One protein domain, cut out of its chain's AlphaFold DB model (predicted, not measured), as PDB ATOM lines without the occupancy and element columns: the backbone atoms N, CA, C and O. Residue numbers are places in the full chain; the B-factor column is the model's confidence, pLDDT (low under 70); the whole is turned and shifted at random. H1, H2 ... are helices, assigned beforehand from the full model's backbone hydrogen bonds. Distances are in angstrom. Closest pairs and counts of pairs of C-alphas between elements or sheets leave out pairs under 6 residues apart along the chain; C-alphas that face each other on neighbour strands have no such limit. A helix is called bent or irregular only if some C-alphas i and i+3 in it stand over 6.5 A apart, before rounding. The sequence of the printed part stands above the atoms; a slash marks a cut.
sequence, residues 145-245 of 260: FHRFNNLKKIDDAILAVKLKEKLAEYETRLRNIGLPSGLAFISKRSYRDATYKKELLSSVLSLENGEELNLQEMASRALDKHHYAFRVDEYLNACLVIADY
ATOM      1  N   PHE A 145       9.751  16.156 -23.216       84.06
ATOM      2  CA  PHE A 145      11.087  15.568 -23.233       84.06
ATOM      3  C   PHE A 145      12.215  16.548 -22.895       84.06
ATOM      4  O   PHE A 145      13.310  16.100 -22.575       84.06
ATOM      5  N   HIS A 146      11.955  17.861 -22.869       80.75
ATOM      6  CA  HIS A 146      12.979  18.889 -22.609       80.75
ATOM      7  C   HIS A 146      13.712  18.754 -21.268       80.75
ATOM      8  O   HIS A 146      14.793  19.308 -21.105       80.75
ATOM      9  N   ARG A 147      13.119  18.062 -20.288       73.50
ATOM     10  CA  ARG A 147      13.714  17.867 -18.957       73.50
ATOM     11  C   ARG A 147      14.609  16.629 -18.867       73.50
ATOM     12  O   ARG A 147      15.285  16.460 -17.858       73.50
ATOM     13  N   PHE A 148      14.599  15.755 -19.875       74.94
ATOM     14  CA  PHE A 148      15.387  14.527 -19.857       74.94
ATOM     15  C   PHE A 148      16.710  14.728 -20.594       74.94
ATOM     16  O   PHE A 148      16.740  15.127 -21.754       74.94
ATOM     17  N   ASN A 149      17.802  14.444 -19.888       73.12
ATOM     18  CA  ASN A 149      19.166  14.556 -20.395       73.12
ATOM     19  C   ASN A 149      19.552  13.363 -21.287       73.12
ATOM     20  O   ASN A 149      18.762  12.454 -21.547       73.12
ATOM     21  N   ASN A 150      20.809  13.353 -21.724       86.69
ATOM     22  CA  ASN A 150      21.362  12.295 -22.554       86.69
ATOM     23  C   ASN A 150      21.642  11.004 -21.764       86.69
ATOM     24  O   ASN A 150      22.091  11.034 -20.611       86.69
ATOM     25  N   LEU A 151      21.467   9.859 -22.424       86.62
ATOM     26  CA  LEU A 151      21.993   8.576 -21.958       86.62
ATOM     27  C   LEU A 151      23.376   8.364 -22.570       86.62
ATOM     28  O   LEU A 151      23.526   8.427 -23.782       86.62
ATOM     29  N   LYS A 152      24.396   8.106 -21.755       83.44
ATOM     30  CA  LYS A 152      25.737   7.808 -22.283       83.44
ATOM     31  C   LYS A 152      25.921   6.309 -22.464       83.44
ATOM     32  O   LYS A 152      25.129   5.511 -21.955       83.44
ATOM     33  N   LYS A 153      27.014   5.953 -23.134       83.38
ATOM     34  CA  LYS A 153      27.470   4.576 -23.286       83.38
ATOM     35  C   LYS A 153      27.479   3.793 -21.961       83.38
ATOM     36  O   LYS A 153      27.756   4.328 -20.884       83.38
ATOM     37  N   ILE A 154      27.186   2.501 -22.083       83.75
ATOM     38  CA  ILE A 154      27.324   1.506 -21.020       83.75
ATOM     39  C   ILE A 154      28.760   0.966 -21.048       83.75
ATOM     40  O   ILE A 154      29.114   0.197 -21.942       83.75
ATOM     41  N   ASP A 155      29.571   1.348 -20.064       79.38
ATOM     42  CA  ASP A 155      30.960   0.870 -19.941       79.38
ATOM     43  C   ASP A 155      31.070  -0.452 -19.159       79.38
ATOM     44  O   ASP A 155      32.082  -1.149 -19.223       79.38
ATOM     45  N   ASP A 156      30.013  -0.833 -18.435       85.62
ATOM     46  CA  ASP A 156      29.940  -2.094 -17.698       85.62
ATOM     47  C   ASP A 156      29.609  -3.257 -18.650       85.62
ATOM     48  O   ASP A 156      28.489  -3.388 -19.154       85.62
ATOM     49  N   ALA A 157      30.591  -4.134 -18.875       84.62
ATOM     50  CA  ALA A 157      30.459  -5.293 -19.754       84.62
ATOM     51  C   ALA A 157      29.399  -6.305 -19.279       84.62
ATOM     52  O   ALA A 157      28.717  -6.910 -20.109       84.62
ATOM     53  N   ILE A 158      29.225  -6.486 -17.966       87.31
ATOM     54  CA  ILE A 158      28.217  -7.396 -17.401       87.31
ATOM     55  C   ILE A 158      26.827  -6.808 -17.629       87.31
ATOM     56  O   ILE A 158      25.903  -7.517 -18.039       87.31
ATOM     57  N   LEU A 159      26.678  -5.503 -17.399       87.88
ATOM     58  CA  LEU A 159      25.432  -4.799 -17.670       87.88
ATOM     59  C   LEU A 159      25.085  -4.847 -19.161       87.88
ATOM     60  O   LEU A 159      23.959  -5.188 -19.514       87.88
ATOM     61  N   ALA A 160      26.056  -4.603 -20.043       87.62
ATOM     62  CA  ALA A 160      25.860  -4.665 -21.487       87.62
ATOM     63  C   ALA A 160      25.347  -6.040 -21.960       87.62
ATOM     64  O   ALA A 160      24.487  -6.099 -22.838       87.62
ATOM     65  N   VAL A 161      25.820  -7.146 -21.368       90.81
ATOM     66  CA  VAL A 161      25.305  -8.496 -21.670       90.81
ATOM     67  C   VAL A 161      23.836  -8.636 -21.261       90.81
ATOM     68  O   VAL A 161      23.016  -9.020 -22.094       90.81
ATOM     69  N   LYS A 162      23.468  -8.234 -20.038       90.88
ATOM     70  CA  LYS A 162      22.068  -8.276 -19.566       90.88
ATOM     71  C   LYS A 162      21.132  -7.442 -20.442       90.88
ATOM     72  O   LYS A 162      19.983  -7.808 -20.688       90.88
ATOM     73  N   LEU A 163      21.620  -6.309 -20.933       91.44
ATOM     74  CA  LEU A 163      20.862  -5.432 -21.818       91.44
ATOM     75  C   LEU A 163      20.681  -6.031 -23.214       91.44
ATOM     76  O   LEU A 163      19.600  -5.909 -23.787       91.44
ATOM     77  N   LYS A 164      21.673  -6.758 -23.735       93.00
ATOM     78  CA  LYS A 164      21.513  -7.538 -24.974       93.00
ATOM     79  C   LYS A 164      20.473  -8.653 -24.824       93.00
ATOM     80  O   LYS A 164      19.691  -8.873 -25.744       93.00
ATOM     81  N   GLU A 165      20.405  -9.308 -23.665       93.75
ATOM     82  CA  GLU A 165      19.358 -10.301 -23.374       93.75
ATOM     83  C   GLU A 165      17.963  -9.660 -23.345       93.75
ATOM     84  O   GLU A 165      17.029 -10.169 -23.969       93.75
ATOM     85  N   LYS A 166      17.822  -8.496 -22.693       93.44
ATOM     86  CA  LYS A 166      16.568  -7.724 -22.692       93.44
ATOM     87  C   LYS A 166      16.156  -7.280 -24.091       93.44
ATOM     88  O   LYS A 166      14.976  -7.344 -24.431       93.44
ATOM     89  N   LEU A 167      17.116  -6.874 -24.917       94.75
ATOM     90  CA  LEU A 167      16.859  -6.532 -26.309       94.75
ATOM     91  C   LEU A 167      16.280  -7.733 -27.075       94.75
ATOM     92  O   LEU A 167      15.226  -7.603 -27.697       94.75
ATOM     93  N   ALA A 168      16.903  -8.910 -26.963       94.44
ATOM     94  CA  ALA A 168      16.422 -10.139 -27.600       94.44
ATOM     95  C   ALA A 168      15.018 -10.560 -27.114       94.44
ATOM     96  O   ALA A 168      14.202 -11.066 -27.896       94.44
ATOM     97  N   GLU A 169      14.703 -10.315 -25.838       94.38
ATOM     98  CA  GLU A 169      13.367 -10.523 -25.272       94.38
ATOM     99  C   GLU A 169      12.315  -9.658 -25.992       94.38
ATOM    100  O   GLU A 169      11.287 -10.175 -26.442       94.38
ATOM    101  N   TYR A 170      12.581  -8.358 -26.170       93.31
ATOM    102  CA  TYR A 170      11.675  -7.457 -26.891       93.31
ATOM    103  C   TYR A 170      11.514  -7.849 -28.362       93.31
ATOM    104  O   TYR A 170      10.396  -7.855 -28.877       93.31
ATOM    105  N   GLU A 171      12.591  -8.254 -29.034       93.06
ATOM    106  CA  GLU A 171      12.520  -8.736 -30.418       93.06
ATOM    107  C   GLU A 171      11.660  -9.989 -30.570       93.06
ATOM    108  O   GLU A 171      10.930 -10.144 -31.549       93.06
ATOM    109  N   THR A 172      11.725 -10.891 -29.597       92.31
ATOM    110  CA  THR A 172      10.901 -12.103 -29.581       92.31
ATOM    111  C   THR A 172       9.430 -11.761 -29.348       92.31
ATOM    112  O   THR A 172       8.565 -12.258 -30.068       92.31
ATOM    113  N   ARG A 173       9.134 -10.844 -28.417       86.62
ATOM    114  CA  ARG A 173       7.766 -10.348 -28.181       86.62
ATOM    115  C   ARG A 173       7.154  -9.719 -29.436       86.62
ATOM    116  O   ARG A 173       6.000 -10.000 -29.740       86.62
ATOM    117  N   LEU A 174       7.920  -8.911 -30.172       83.94
ATOM    118  CA  LEU A 174       7.451  -8.268 -31.406       83.94
ATOM    119  C   LEU A 174       7.177  -9.283 -32.527       83.94
ATOM    120  O   LEU A 174       6.193  -9.135 -33.245       83.94
ATOM    121  N   ARG A 175       8.002 -10.335 -32.651       81.81
ATOM    122  CA  ARG A 175       7.816 -11.408 -33.650       81.81
ATOM    123  C   ARG A 175       6.596 -12.288 -33.382       81.81
ATOM    124  O   ARG A 175       5.967 -12.750 -34.325       81.81
ATOM    125  N   ASN A 176       6.241 -12.496 -32.116       81.25
ATOM    126  CA  ASN A 176       5.123 -13.362 -31.727       81.25
ATOM    127  C   ASN A 176       3.750 -12.684 -31.841       81.25
ATOM    128  O   ASN A 176       2.733 -13.251 -31.432       81.25
ATOM    129  N   ILE A 177       3.690 -11.464 -32.373       69.00
ATOM    130  CA  ILE A 177       2.431 -10.761 -32.568       69.00
ATOM    131  C   ILE A 177       1.864 -11.119 -33.941       69.00
ATOM    132  O   ILE A 177       2.395 -10.735 -34.972       69.00
ATOM    133  N   GLY A 178       0.738 -11.841 -33.938       54.91
ATOM    134  CA  GLY A 178       0.002 -12.255 -35.141       54.91
ATOM    135  C   GLY A 178      -0.749 -11.125 -35.857       54.91
ATOM    136  O   GLY A 178      -1.840 -11.352 -36.363       54.91
ATOM    137  N   LEU A 179      -0.220  -9.899 -35.830       47.31
ATOM    138  CA  LEU A 179      -0.733  -8.753 -36.581       47.31
ATOM    139  C   LEU A 179       0.416  -8.107 -37.370       47.31
ATOM    140  O   LEU A 179       1.534  -8.062 -36.852       47.31
ATOM    141  N   PRO A 180       0.152  -7.537 -38.561       58.78
ATOM    142  CA  PRO A 180       1.116  -6.691 -39.259       58.78
ATOM    143  C   PRO A 180       1.636  -5.558 -38.362       58.78
ATOM    144  O   PRO A 180       0.880  -4.998 -37.567       58.78
ATOM    145  N   SER A 181       2.913  -5.194 -38.505       55.09
ATOM    146  CA  SER A 181       3.630  -4.288 -37.591       55.09
ATOM    147  C   SER A 181       2.966  -2.918 -37.409       55.09
ATOM    148  O   SER A 181       2.840  -2.455 -36.277       55.09
ATOM    149  N   GLY A 182       2.496  -2.289 -38.493       53.06
ATOM    150  CA  GLY A 182       1.786  -1.005 -38.432       53.06
ATOM    151  C   GLY A 182       0.479  -1.094 -37.637       53.06
ATOM    152  O   GLY A 182       0.254  -0.323 -36.704       53.06
ATOM    153  N   LEU A 183      -0.342  -2.109 -37.924       49.31
ATOM    154  CA  LEU A 183      -1.605  -2.341 -37.219       49.31
ATOM    155  C   LEU A 183      -1.376  -2.718 -35.750       49.31
ATOM    156  O   LEU A 183      -2.096  -2.255 -34.864       49.31
ATOM    157  N   ALA A 184      -0.366  -3.542 -35.473       50.78
ATOM    158  CA  ALA A 184       0.010  -3.916 -34.118       50.78
ATOM    159  C   ALA A 184       0.440  -2.694 -33.297       50.78
ATOM    160  O   ALA A 184       0.024  -2.554 -32.150       50.78
ATOM    161  N   PHE A 185       1.205  -1.781 -33.897       61.12
ATOM    162  CA  PHE A 185       1.630  -0.547 -33.250       61.12
ATOM    163  C   PHE A 185       0.446   0.371 -32.918       61.12
ATOM    164  O   PHE A 185       0.362   0.902 -31.815       61.12
ATOM    165  N   ILE A 186      -0.535   0.507 -33.808       57.16
ATOM    166  CA  ILE A 186      -1.725   1.333 -33.538       57.16
ATOM    167  C   ILE A 186      -2.614   0.699 -32.454       57.16
ATOM    168  O   ILE A 186      -3.091   1.379 -31.542       57.16
ATOM    169  N   SER A 187      -2.813  -0.619 -32.510       49.00
ATOM    170  CA  SER A 187      -3.869  -1.299 -31.744       49.00
ATOM    171  C   SER A 187      -3.414  -1.969 -30.444       49.00
ATOM    172  O   SER A 187      -4.244  -2.207 -29.565       49.00
ATOM    173  N   LYS A 188      -2.121  -2.284 -30.277       67.75
ATOM    174  CA  LYS A 188      -1.613  -3.044 -29.122       67.75
ATOM    175  C   LYS A 188      -0.589  -2.244 -28.320       67.75
ATOM    176  O   LYS A 188       0.565  -2.110 -28.719       67.75
ATOM    177  N   ARG A 189      -0.979  -1.833 -27.107       77.31
ATOM    178  CA  ARG A 189      -0.082  -1.195 -26.123       77.31
ATOM    179  C   ARG A 189       1.186  -2.015 -25.864       77.31
ATOM    180  O   ARG A 189       2.273  -1.457 -25.813       77.31
ATOM    181  N   SER A 190       1.070  -3.339 -25.753       83.75
ATOM    182  CA  SER A 190       2.225  -4.226 -25.550       83.75
ATOM    183  C   SER A 190       3.198  -4.246 -26.737       83.75
ATOM    184  O   SER A 190       4.395  -4.425 -26.528       83.75
ATOM    185  N   TYR A 191       2.709  -4.038 -27.968       80.00
ATOM    186  CA  TYR A 191       3.556  -3.926 -29.157       80.00
ATOM    187  C   TYR A 191       4.308  -2.591 -29.164       80.00
ATOM    188  O   TYR A 191       5.515  -2.579 -29.404       80.00
ATOM    189  N   ARG A 192       3.630  -1.472 -28.863       85.56
ATOM    190  CA  ARG A 192       4.282  -0.153 -28.747       85.56
ATOM    191  C   ARG A 192       5.330  -0.130 -27.647       85.56
ATOM    192  O   ARG A 192       6.461   0.256 -27.914       85.56
ATOM    193  N   ASP A 193       4.988  -0.633 -26.461       90.94
ATOM    194  CA  ASP A 193       5.907  -0.726 -25.323       90.94
ATOM    195  C   ASP A 193       7.202  -1.469 -25.693       90.94
ATOM    196  O   ASP A 193       8.301  -0.951 -25.487       90.94
ATOM    197  N   ALA A 194       7.082  -2.647 -26.315       92.50
ATOM    198  CA  ALA A 194       8.238  -3.410 -26.778       92.50
ATOM    199  C   ALA A 194       8.996  -2.700 -27.914       92.50
ATOM    200  O   ALA A 194      10.222  -2.766 -27.952       92.50
ATOM    201  N   THR A 195       8.296  -2.002 -28.814       92.75
ATOM    202  CA  THR A 195       8.913  -1.244 -29.916       92.75
ATOM    203  C   THR A 195       9.763  -0.092 -29.387       92.75
ATOM    204  O   THR A 195      10.936   0.005 -29.739       92.75
ATOM    205  N   TYR A 196       9.213   0.733 -28.494       94.94
ATOM    206  CA  TYR A 196       9.917   1.875 -27.910       94.94
ATOM    207  C   TYR A 196      11.124   1.447 -27.079       94.94
ATOM    208  O   TYR A 196      12.218   1.983 -27.248       94.94
ATOM    209  N   LYS A 197      10.960   0.432 -26.222       95.62
ATOM    210  CA  LYS A 197      12.067  -0.098 -25.415       95.62
ATOM    211  C   LYS A 197      13.145  -0.743 -26.281       95.62
ATOM    212  O   LYS A 197      14.323  -0.552 -25.993       95.62
ATOM    213  N   LYS A 198      12.769  -1.461 -27.348       95.69
ATOM    214  CA  LYS A 198      13.722  -2.003 -28.328       95.69
ATOM    215  C   LYS A 198      14.530  -0.882 -28.975       95.69
ATOM    216  O   LYS A 198      15.751  -0.994 -29.032       95.69
ATOM    217  N   GLU A 199      13.866   0.154 -29.480       94.56
ATOM    218  CA  GLU A 199      14.508   1.271 -30.180       94.56
ATOM    219  C   GLU A 199      15.526   1.979 -29.283       94.56
ATOM    220  O   GLU A 199      16.711   2.003 -29.608       94.56
ATOM    221  N   LEU A 200      15.090   2.438 -28.107       93.94
ATOM    222  CA  LEU A 200      15.951   3.116 -27.138       93.94
ATOM    223  C   LEU A 200      17.136   2.243 -26.712       93.94
ATOM    224  O   LEU A 200      18.279   2.694 -26.730       93.94
ATOM    225  N   LEU A 201      16.883   0.979 -26.360       93.25
ATOM    226  CA  LEU A 201      17.933   0.075 -25.896       93.25
ATOM    227  C   LEU A 201      18.948  -0.251 -26.995       93.25
ATOM    228  O   LEU A 201      20.145  -0.298 -26.720       93.25
ATOM    229  N   SER A 202      18.483  -0.437 -28.235       94.00
ATOM    230  CA  SER A 202      19.364  -0.651 -29.390       94.00
ATOM    231  C   SER A 202      20.271   0.555 -29.608       94.00
ATOM    232  O   SER A 202      21.472   0.378 -29.784       94.00
ATOM    233  N   SER A 203      19.713   1.768 -29.536       93.50
ATOM    234  CA  SER A 203      20.467   3.008 -29.719       93.50
ATOM    235  C   SER A 203      21.500   3.245 -28.623       93.50
ATOM    236  O   SER A 203      22.604   3.684 -28.924       93.50
ATOM    237  N   VAL A 204      21.191   2.927 -27.362       91.56
ATOM    238  CA  VAL A 204      22.186   3.037 -26.282       91.56
ATOM    239  C   VAL A 204      23.300   2.000 -26.452       91.56
ATOM    240  O   VAL A 204      24.472   2.314 -26.251       91.56
ATOM    241  N   LEU A 205      22.961   0.765 -26.835       91.38
ATOM    242  CA  LEU A 205      23.943  -0.304 -27.043       91.38
ATOM    243  C   LEU A 205      24.857  -0.067 -28.253       91.38
ATOM    244  O   LEU A 205      25.941  -0.651 -28.296       91.38
ATOM    245  N   SER A 206      24.439   0.756 -29.218       91.56
ATOM    246  CA  SER A 206      25.243   1.111 -30.390       91.56
ATOM    247  C   SER A 206      26.189   2.295 -30.174       91.56
ATOM    248  O   SER A 206      26.959   2.583 -31.082       91.56
ATOM    249  N   LEU A 207      26.138   2.981 -29.024       90.81
ATOM    250  CA  LEU A 207      26.977   4.157 -28.769       90.81
ATOM    251  C   LEU A 207      28.474   3.808 -28.732       90.81
ATOM    252  O   LEU A 207      28.911   2.880 -28.035       90.81
ATOM    253  N   GLU A 208      29.276   4.617 -29.417       86.75
ATOM    254  CA  GLU A 208      30.733   4.594 -29.326       86.75
ATOM    255  C   GLU A 208      31.246   5.341 -28.078       86.75
ATOM    256  O   GLU A 208      30.501   5.977 -27.326       86.75
ATOM    257  N   ASN A 209      32.544   5.205 -27.780       78.81
ATOM    258  CA  ASN A 209      33.142   5.854 -26.609       78.81
ATOM    259  C   ASN A 209      33.033   7.381 -26.718       78.81
ATOM    260  O   ASN A 209      33.553   7.972 -27.657       78.81
ATOM    261  N   GLY A 210      32.432   8.014 -25.709       73.81
ATOM    262  CA  GLY A 210      32.242   9.466 -25.669       73.81
ATOM    263  C   GLY A 210      30.963   9.956 -26.354       73.81
ATOM    264  O   GLY A 210      30.661  11.142 -26.246       73.81
ATOM    265  N   GLU A 211      30.194   9.070 -26.992       87.00
ATOM    266  CA  GLU A 211      28.886   9.416 -27.542       87.00
ATOM    267  C   GLU A 211      27.794   9.430 -26.465       87.00
ATOM    268  O   GLU A 211      27.839   8.712 -25.455       87.00
ATOM    269  N   GLU A 212      26.774  10.249 -26.710       88.69
ATOM    270  CA  GLU A 212      25.588  10.331 -25.872       88.69
ATOM    271  C   GLU A 212      24.330  10.278 -26.741       88.69
ATOM    272  O   GLU A 212      24.243  10.905 -27.794       88.69
ATOM    273  N   LEU A 213      23.331   9.533 -26.280       89.62
ATOM    274  CA  LEU A 213      22.017   9.454 -26.886       89.62
ATOM    275  C   LEU A 213      21.127  10.564 -26.329       89.62
ATOM    276  O   LEU A 213      20.732  10.521 -25.161       89.62
ATOM    277  N   ASN A 214      20.768  11.523 -27.175       90.25
ATOM    278  CA  ASN A 214      19.813  12.566 -26.829       90.25
ATOM    279  C   ASN A 214      18.375  12.018 -26.875       90.25
ATOM    280  O   ASN A 214      17.852  11.663 -27.935       90.25
ATOM    281  N   LEU A 215      17.719  11.954 -25.714       88.44
ATOM    282  CA  LEU A 215      16.368  11.402 -25.591       88.44
ATOM    283  C   LEU A 215      15.303  12.253 -26.290       88.44
ATOM    284  O   LEU A 215      14.328  11.696 -26.794       88.44
ATOM    285  N   GLN A 216      15.491  13.572 -26.362       88.81
ATOM    286  CA  GLN A 216      14.586  14.457 -27.091       88.81
ATOM    287  C   GLN A 216      14.698  14.229 -28.604       88.81
ATOM    288  O   GLN A 216      13.679  14.155 -29.289       88.81
ATOM    289  N   GLU A 217      15.913  14.063 -29.132       90.25
ATOM    290  CA  GLU A 217      16.115  13.734 -30.550       90.25
ATOM    291  C   GLU A 217      15.540  12.361 -30.900       90.25
ATOM    292  O   GLU A 217      14.909  12.201 -31.944       90.25
ATOM    293  N   MET A 218      15.693  11.379 -30.010       92.25
ATOM    294  CA  MET A 218      15.080  10.062 -30.186       92.25
ATOM    295  C   MET A 218      13.554  10.137 -30.161       92.25
ATOM    296  O   MET A 218      12.904   9.572 -31.036       92.25
ATOM    297  N   ALA A 219      12.974  10.882 -29.215       90.25
ATOM    298  CA  ALA A 219      11.535  11.127 -29.188       90.25
ATOM    299  C   ALA A 219      11.057  11.821 -30.471       90.25
ATOM    300  O   ALA A 219      10.024  11.440 -31.007       90.25
ATOM    301  N   SER A 220      11.827  12.776 -31.007       90.19
ATOM    302  CA  SER A 220      11.534  13.416 -32.293       90.19
ATOM    303  C   SER A 220      11.514  12.411 -33.435       90.19
ATOM    304  O   SER A 220      10.536  12.368 -34.168       90.19
ATOM    305  N   ARG A 221      12.543  11.567 -33.573       87.75
ATOM    306  CA  ARG A 221      12.594  10.547 -34.635       87.75
ATOM    307  C   ARG A 221      11.447   9.545 -34.519       87.75
ATOM    308  O   ARG A 221      10.835   9.204 -35.526       87.75
ATOM    309  N   ALA A 222      11.135   9.093 -33.306       85.19
ATOM    310  CA  ALA A 222      10.032   8.170 -33.061       85.19
ATOM    311  C   ALA A 222       8.667   8.817 -33.349       85.19
ATOM    312  O   ALA A 222       7.791   8.179 -33.933       85.19
ATOM    313  N   LEU A 223       8.494  10.085 -32.979       80.69
ATOM    314  CA  LEU A 223       7.299  10.864 -33.274       80.69
ATOM    315  C   LEU A 223       7.151  11.078 -34.785       80.69
ATOM    316  O   LEU A 223       6.098  10.770 -35.327       80.69
ATOM    317  N   ASP A 224       8.209  11.490 -35.482       79.38
ATOM    318  CA  ASP A 224       8.202  11.688 -36.936       79.38
ATOM    319  C   ASP A 224       7.969  10.362 -37.694       79.38
ATOM    320  O   ASP A 224       7.349  10.349 -38.748       79.38
ATOM    321  N   LYS A 225       8.398   9.217 -37.146       77.69
ATOM    322  CA  LYS A 225       8.175   7.887 -37.741       77.69
ATOM    323  C   LYS A 225       6.761   7.344 -37.528       77.69
ATOM    324  O   LYS A 225       6.252   6.600 -38.365       77.69
ATOM    325  N   HIS A 226       6.164   7.620 -36.373       70.81
ATOM    326  CA  HIS A 226       4.896   7.015 -35.953       70.81
ATOM    327  C   HIS A 226       3.714   7.993 -35.967       70.81
ATOM    328  O   HIS A 226       2.577   7.570 -35.755       70.81
ATOM    329  N   HIS A 227       3.971   9.273 -36.229       71.81
ATOM    330  CA  HIS A 227       2.997  10.356 -36.294       71.81
ATOM    331  C   HIS A 227       1.965  10.287 -35.155       71.81
ATOM    332  O   HIS A 227       2.320  10.134 -33.984       71.81
ATOM    333  N   TYR A 228       0.674  10.354 -35.477       61.84
ATOM    334  CA  TYR A 228      -0.430  10.329 -34.516       61.84
ATOM    335  C   TYR A 228      -0.593   8.994 -33.761       61.84
ATOM    336  O   TYR A 228      -1.301   8.922 -32.749       61.84
ATOM    337  N   ALA A 229       0.075   7.923 -34.207       61.62
ATOM    338  CA  ALA A 229       0.134   6.667 -33.462       61.62
ATOM    339  C   ALA A 229       1.140   6.724 -32.299       61.62
ATOM    340  O   ALA A 229       1.123   5.841 -31.437       61.62
ATOM    341  N   PHE A 230       1.996   7.749 -32.245       73.94
ATOM    342  CA  PHE A 230       2.902   7.968 -31.127       73.94
ATOM    343  C   PHE A 230       2.130   8.218 -29.822       73.94
ATOM    344  O   PHE A 230       1.106   8.909 -29.787       73.94
ATOM    345  N   ARG A 231       2.617   7.636 -28.724       80.31
ATOM    346  CA  ARG A 231       2.050   7.797 -27.380       80.31
ATOM    347  C   ARG A 231       3.122   8.357 -26.455       80.31
ATOM    348  O   ARG A 231       4.069   7.657 -26.104       80.31
ATOM    349  N   VAL A 232       2.977   9.638 -26.107       83.62
ATOM    350  CA  VAL A 232       3.965  10.410 -25.333       83.62
ATOM    351  C   VAL A 232       4.249   9.754 -23.984       83.62
ATOM    352  O   VAL A 232       5.404   9.557 -23.626       83.62
ATOM    353  N   ASP A 233       3.203   9.371 -23.261       84.69
ATOM    354  CA  ASP A 233       3.262   8.702 -21.962       84.69
ATOM    355  C   ASP A 233       3.949   7.331 -22.034       84.69
ATOM    356  O   ASP A 233       4.810   7.014 -21.211       84.69
ATOM    357  N   GLU A 234       3.619   6.527 -23.047       88.56
ATOM    358  CA  GLU A 234       4.228   5.212 -23.247       88.56
ATOM    359  C   GLU A 234       5.714   5.325 -23.624       88.56
ATOM    360  O   GLU A 234       6.537   4.558 -23.117       88.56
ATOM    361  N   TYR A 235       6.077   6.295 -24.470       91.88
ATOM    362  CA  TYR A 235       7.470   6.538 -24.849       91.88
ATOM    363  C   TYR A 235       8.292   7.087 -23.677       91.88
ATOM    364  O   TYR A 235       9.402   6.622 -23.432       91.88
ATOM    365  N   LEU A 236       7.731   8.013 -22.890       89.31
ATOM    366  CA  LEU A 236       8.337   8.485 -21.641       89.31
ATOM    367  C   LEU A 236       8.604   7.331 -20.679       89.31
ATOM    368  O   LEU A 236       9.704   7.215 -20.145       89.31
ATOM    369  N   ASN A 237       7.629   6.442 -20.490       88.38
ATOM    370  CA  ASN A 237       7.809   5.258 -19.661       88.38
ATOM    371  C   ASN A 237       8.936   4.355 -20.187       88.38
ATOM    372  O   ASN A 237       9.734   3.846 -19.402       88.38
ATOM    373  N   ALA A 238       9.049   4.183 -21.507       92.50
ATOM    374  CA  ALA A 238      10.170   3.461 -22.099       92.50
ATOM    375  C   ALA A 238      11.515   4.150 -21.794       92.50
ATOM    376  O   ALA A 238      12.442   3.470 -21.357       92.50
ATOM    377  N   CYS A 239      11.607   5.480 -21.924       89.94
ATOM    378  CA  CYS A 239      12.797   6.248 -21.540       89.94
ATOM    379  C   CYS A 239      13.177   6.017 -20.074       89.94
ATOM    380  O   CYS A 239      14.333   5.715 -19.792       89.94
ATOM    381  N   LEU A 240      12.213   6.101 -19.153       87.25
ATOM    382  CA  LEU A 240      12.426   5.886 -17.718       87.25
ATOM    383  C   LEU A 240      12.954   4.475 -17.420       87.25
ATOM    384  O   LEU A 240      13.927   4.322 -16.683       87.25
ATOM    385  N   VAL A 241      12.349   3.448 -18.027       89.31
ATOM    386  CA  VAL A 241      12.757   2.046 -17.847       89.31
ATOM    387  C   VAL A 241      14.166   1.802 -18.383       89.31
ATOM    388  O   VAL A 241      14.980   1.179 -17.705       89.31
ATOM    389  N   ILE A 242      14.478   2.291 -19.586       90.50
ATOM    390  CA  ILE A 242      15.815   2.115 -20.166       90.50
ATOM    391  C   ILE A 242      16.863   2.896 -19.368       90.50
ATOM    392  O   ILE A 242      17.951   2.380 -19.135       90.50
ATOM    393  N   ALA A 243      16.530   4.094 -18.891       88.00
ATOM    394  CA  ALA A 243      17.407   4.887 -18.041       88.00
ATOM    395  C   ALA A 243      17.741   4.178 -16.714       88.00
ATOM    396  O   ALA A 243      18.902   4.148 -16.302       88.00
ATOM    397  N   ASP A 244      16.752   3.544 -16.077       87.88
ATOM    398  CA  ASP A 244      16.957   2.712 -14.885       87.88
ATOM    399  C   ASP A 244      17.857   1.503 -15.189       87.88
ATOM    400  O   ASP A 244      18.831   1.250 -14.479       87.88
ATOM    401  N   TYR A 245      17.603   0.815 -16.304       86.88
ATOM    402  CA  TYR A 245      18.407  -0.323 -16.749       86.88
ATOM    403  C   TYR A 245      19.881   0.018 -16.961       86.88
ATOM    404  O   TYR A 245      20.739  -0.809 -16.670       86.88
TER     405      TYR A 245
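AT A GLANCE: This is residues 145 to 245 of the 260 residues of an uncharacterized protein of Candidatus Staskawiczbacteria bacterium RIFCSPHIGHO2_01_FULL_34_27 (UniProt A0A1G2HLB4). H3 forms the core of this helical domain, with H1 packed along one side of it, H5 crossing it on another, and the more loosely placed H4 near both H3 and H5. Short H2 makes a corner with the beginning of H3 at one end of the body, while at the other end residues 145 to 156 run past, from near H4 and H5 to the beginning of H1, and a short pairing ties residues 151 to 152 to residues 212 to 213. The printed part has 101 residues with five named helices, H1 to H5 in order along it, and no named strand; the class is all helix. The whole is compact, with a radius of gyration of the C-alphas of 13.6 A, and a rounded outline spanning 37 by 30 by 19 A.

IN THESE COORDINATES: Residues 145 to 156 hold no named element. H1 is residues 157 to 175, 27.3 A long, and begins at C-alpha 157 (30.459, -5.293, -19.754). H2 is residues 181 to 187. H3, residues 189 to 205, is 24.1 A long and begins at C-alpha 189 (-0.082, -1.195, -26.123). H4 is residues 215 to 229, 18.7 A long, and is irregular: C-alphas 225 and 228 are 9.5 A apart. H5, residues 232 to 245, is 19.9 A long and ends at C-alpha 245 (18.407, -0.323, -16.749).

HOW THE PARTS SIT: H3 is the hub, touching three helices. H1 touches H3, closest at the C-alphas of Tyr 170 and Ala 194, 5.3 A apart; they run opposite ways at a shallow tilt of 34 degrees, only just short of steep. H5 touches H3, closest at the C-alphas of Lys 197 and Ala 238, 5.2 A apart, and they run the same way at a steep tilt of 46 degrees. H2 and H3 touch only at the corner, closest at the C-alphas of Phe 185 and Arg 192, 5.2 A apart. H4 is close to H3 but not clearly touching, with the C-alphas of Leu 200 and Met 218 closest at 7.6 A. H1 and H4 are apart. In H1, H2, H3 and H5 every O i to N i+4 pair is within hydrogen-bond range; in H4, 9 of 11 are.

THE WHOLE: The two C-alphas farthest apart, those of Gly 178 and Gly 210, are 40.0 A apart. The printed part has no cut. The link from H3 to H4, nine residues, is short, and the other three links are tight. Mean pLDDT of the printed part is 82.9; residues 177 to 188 and 228 to 229 are under 70.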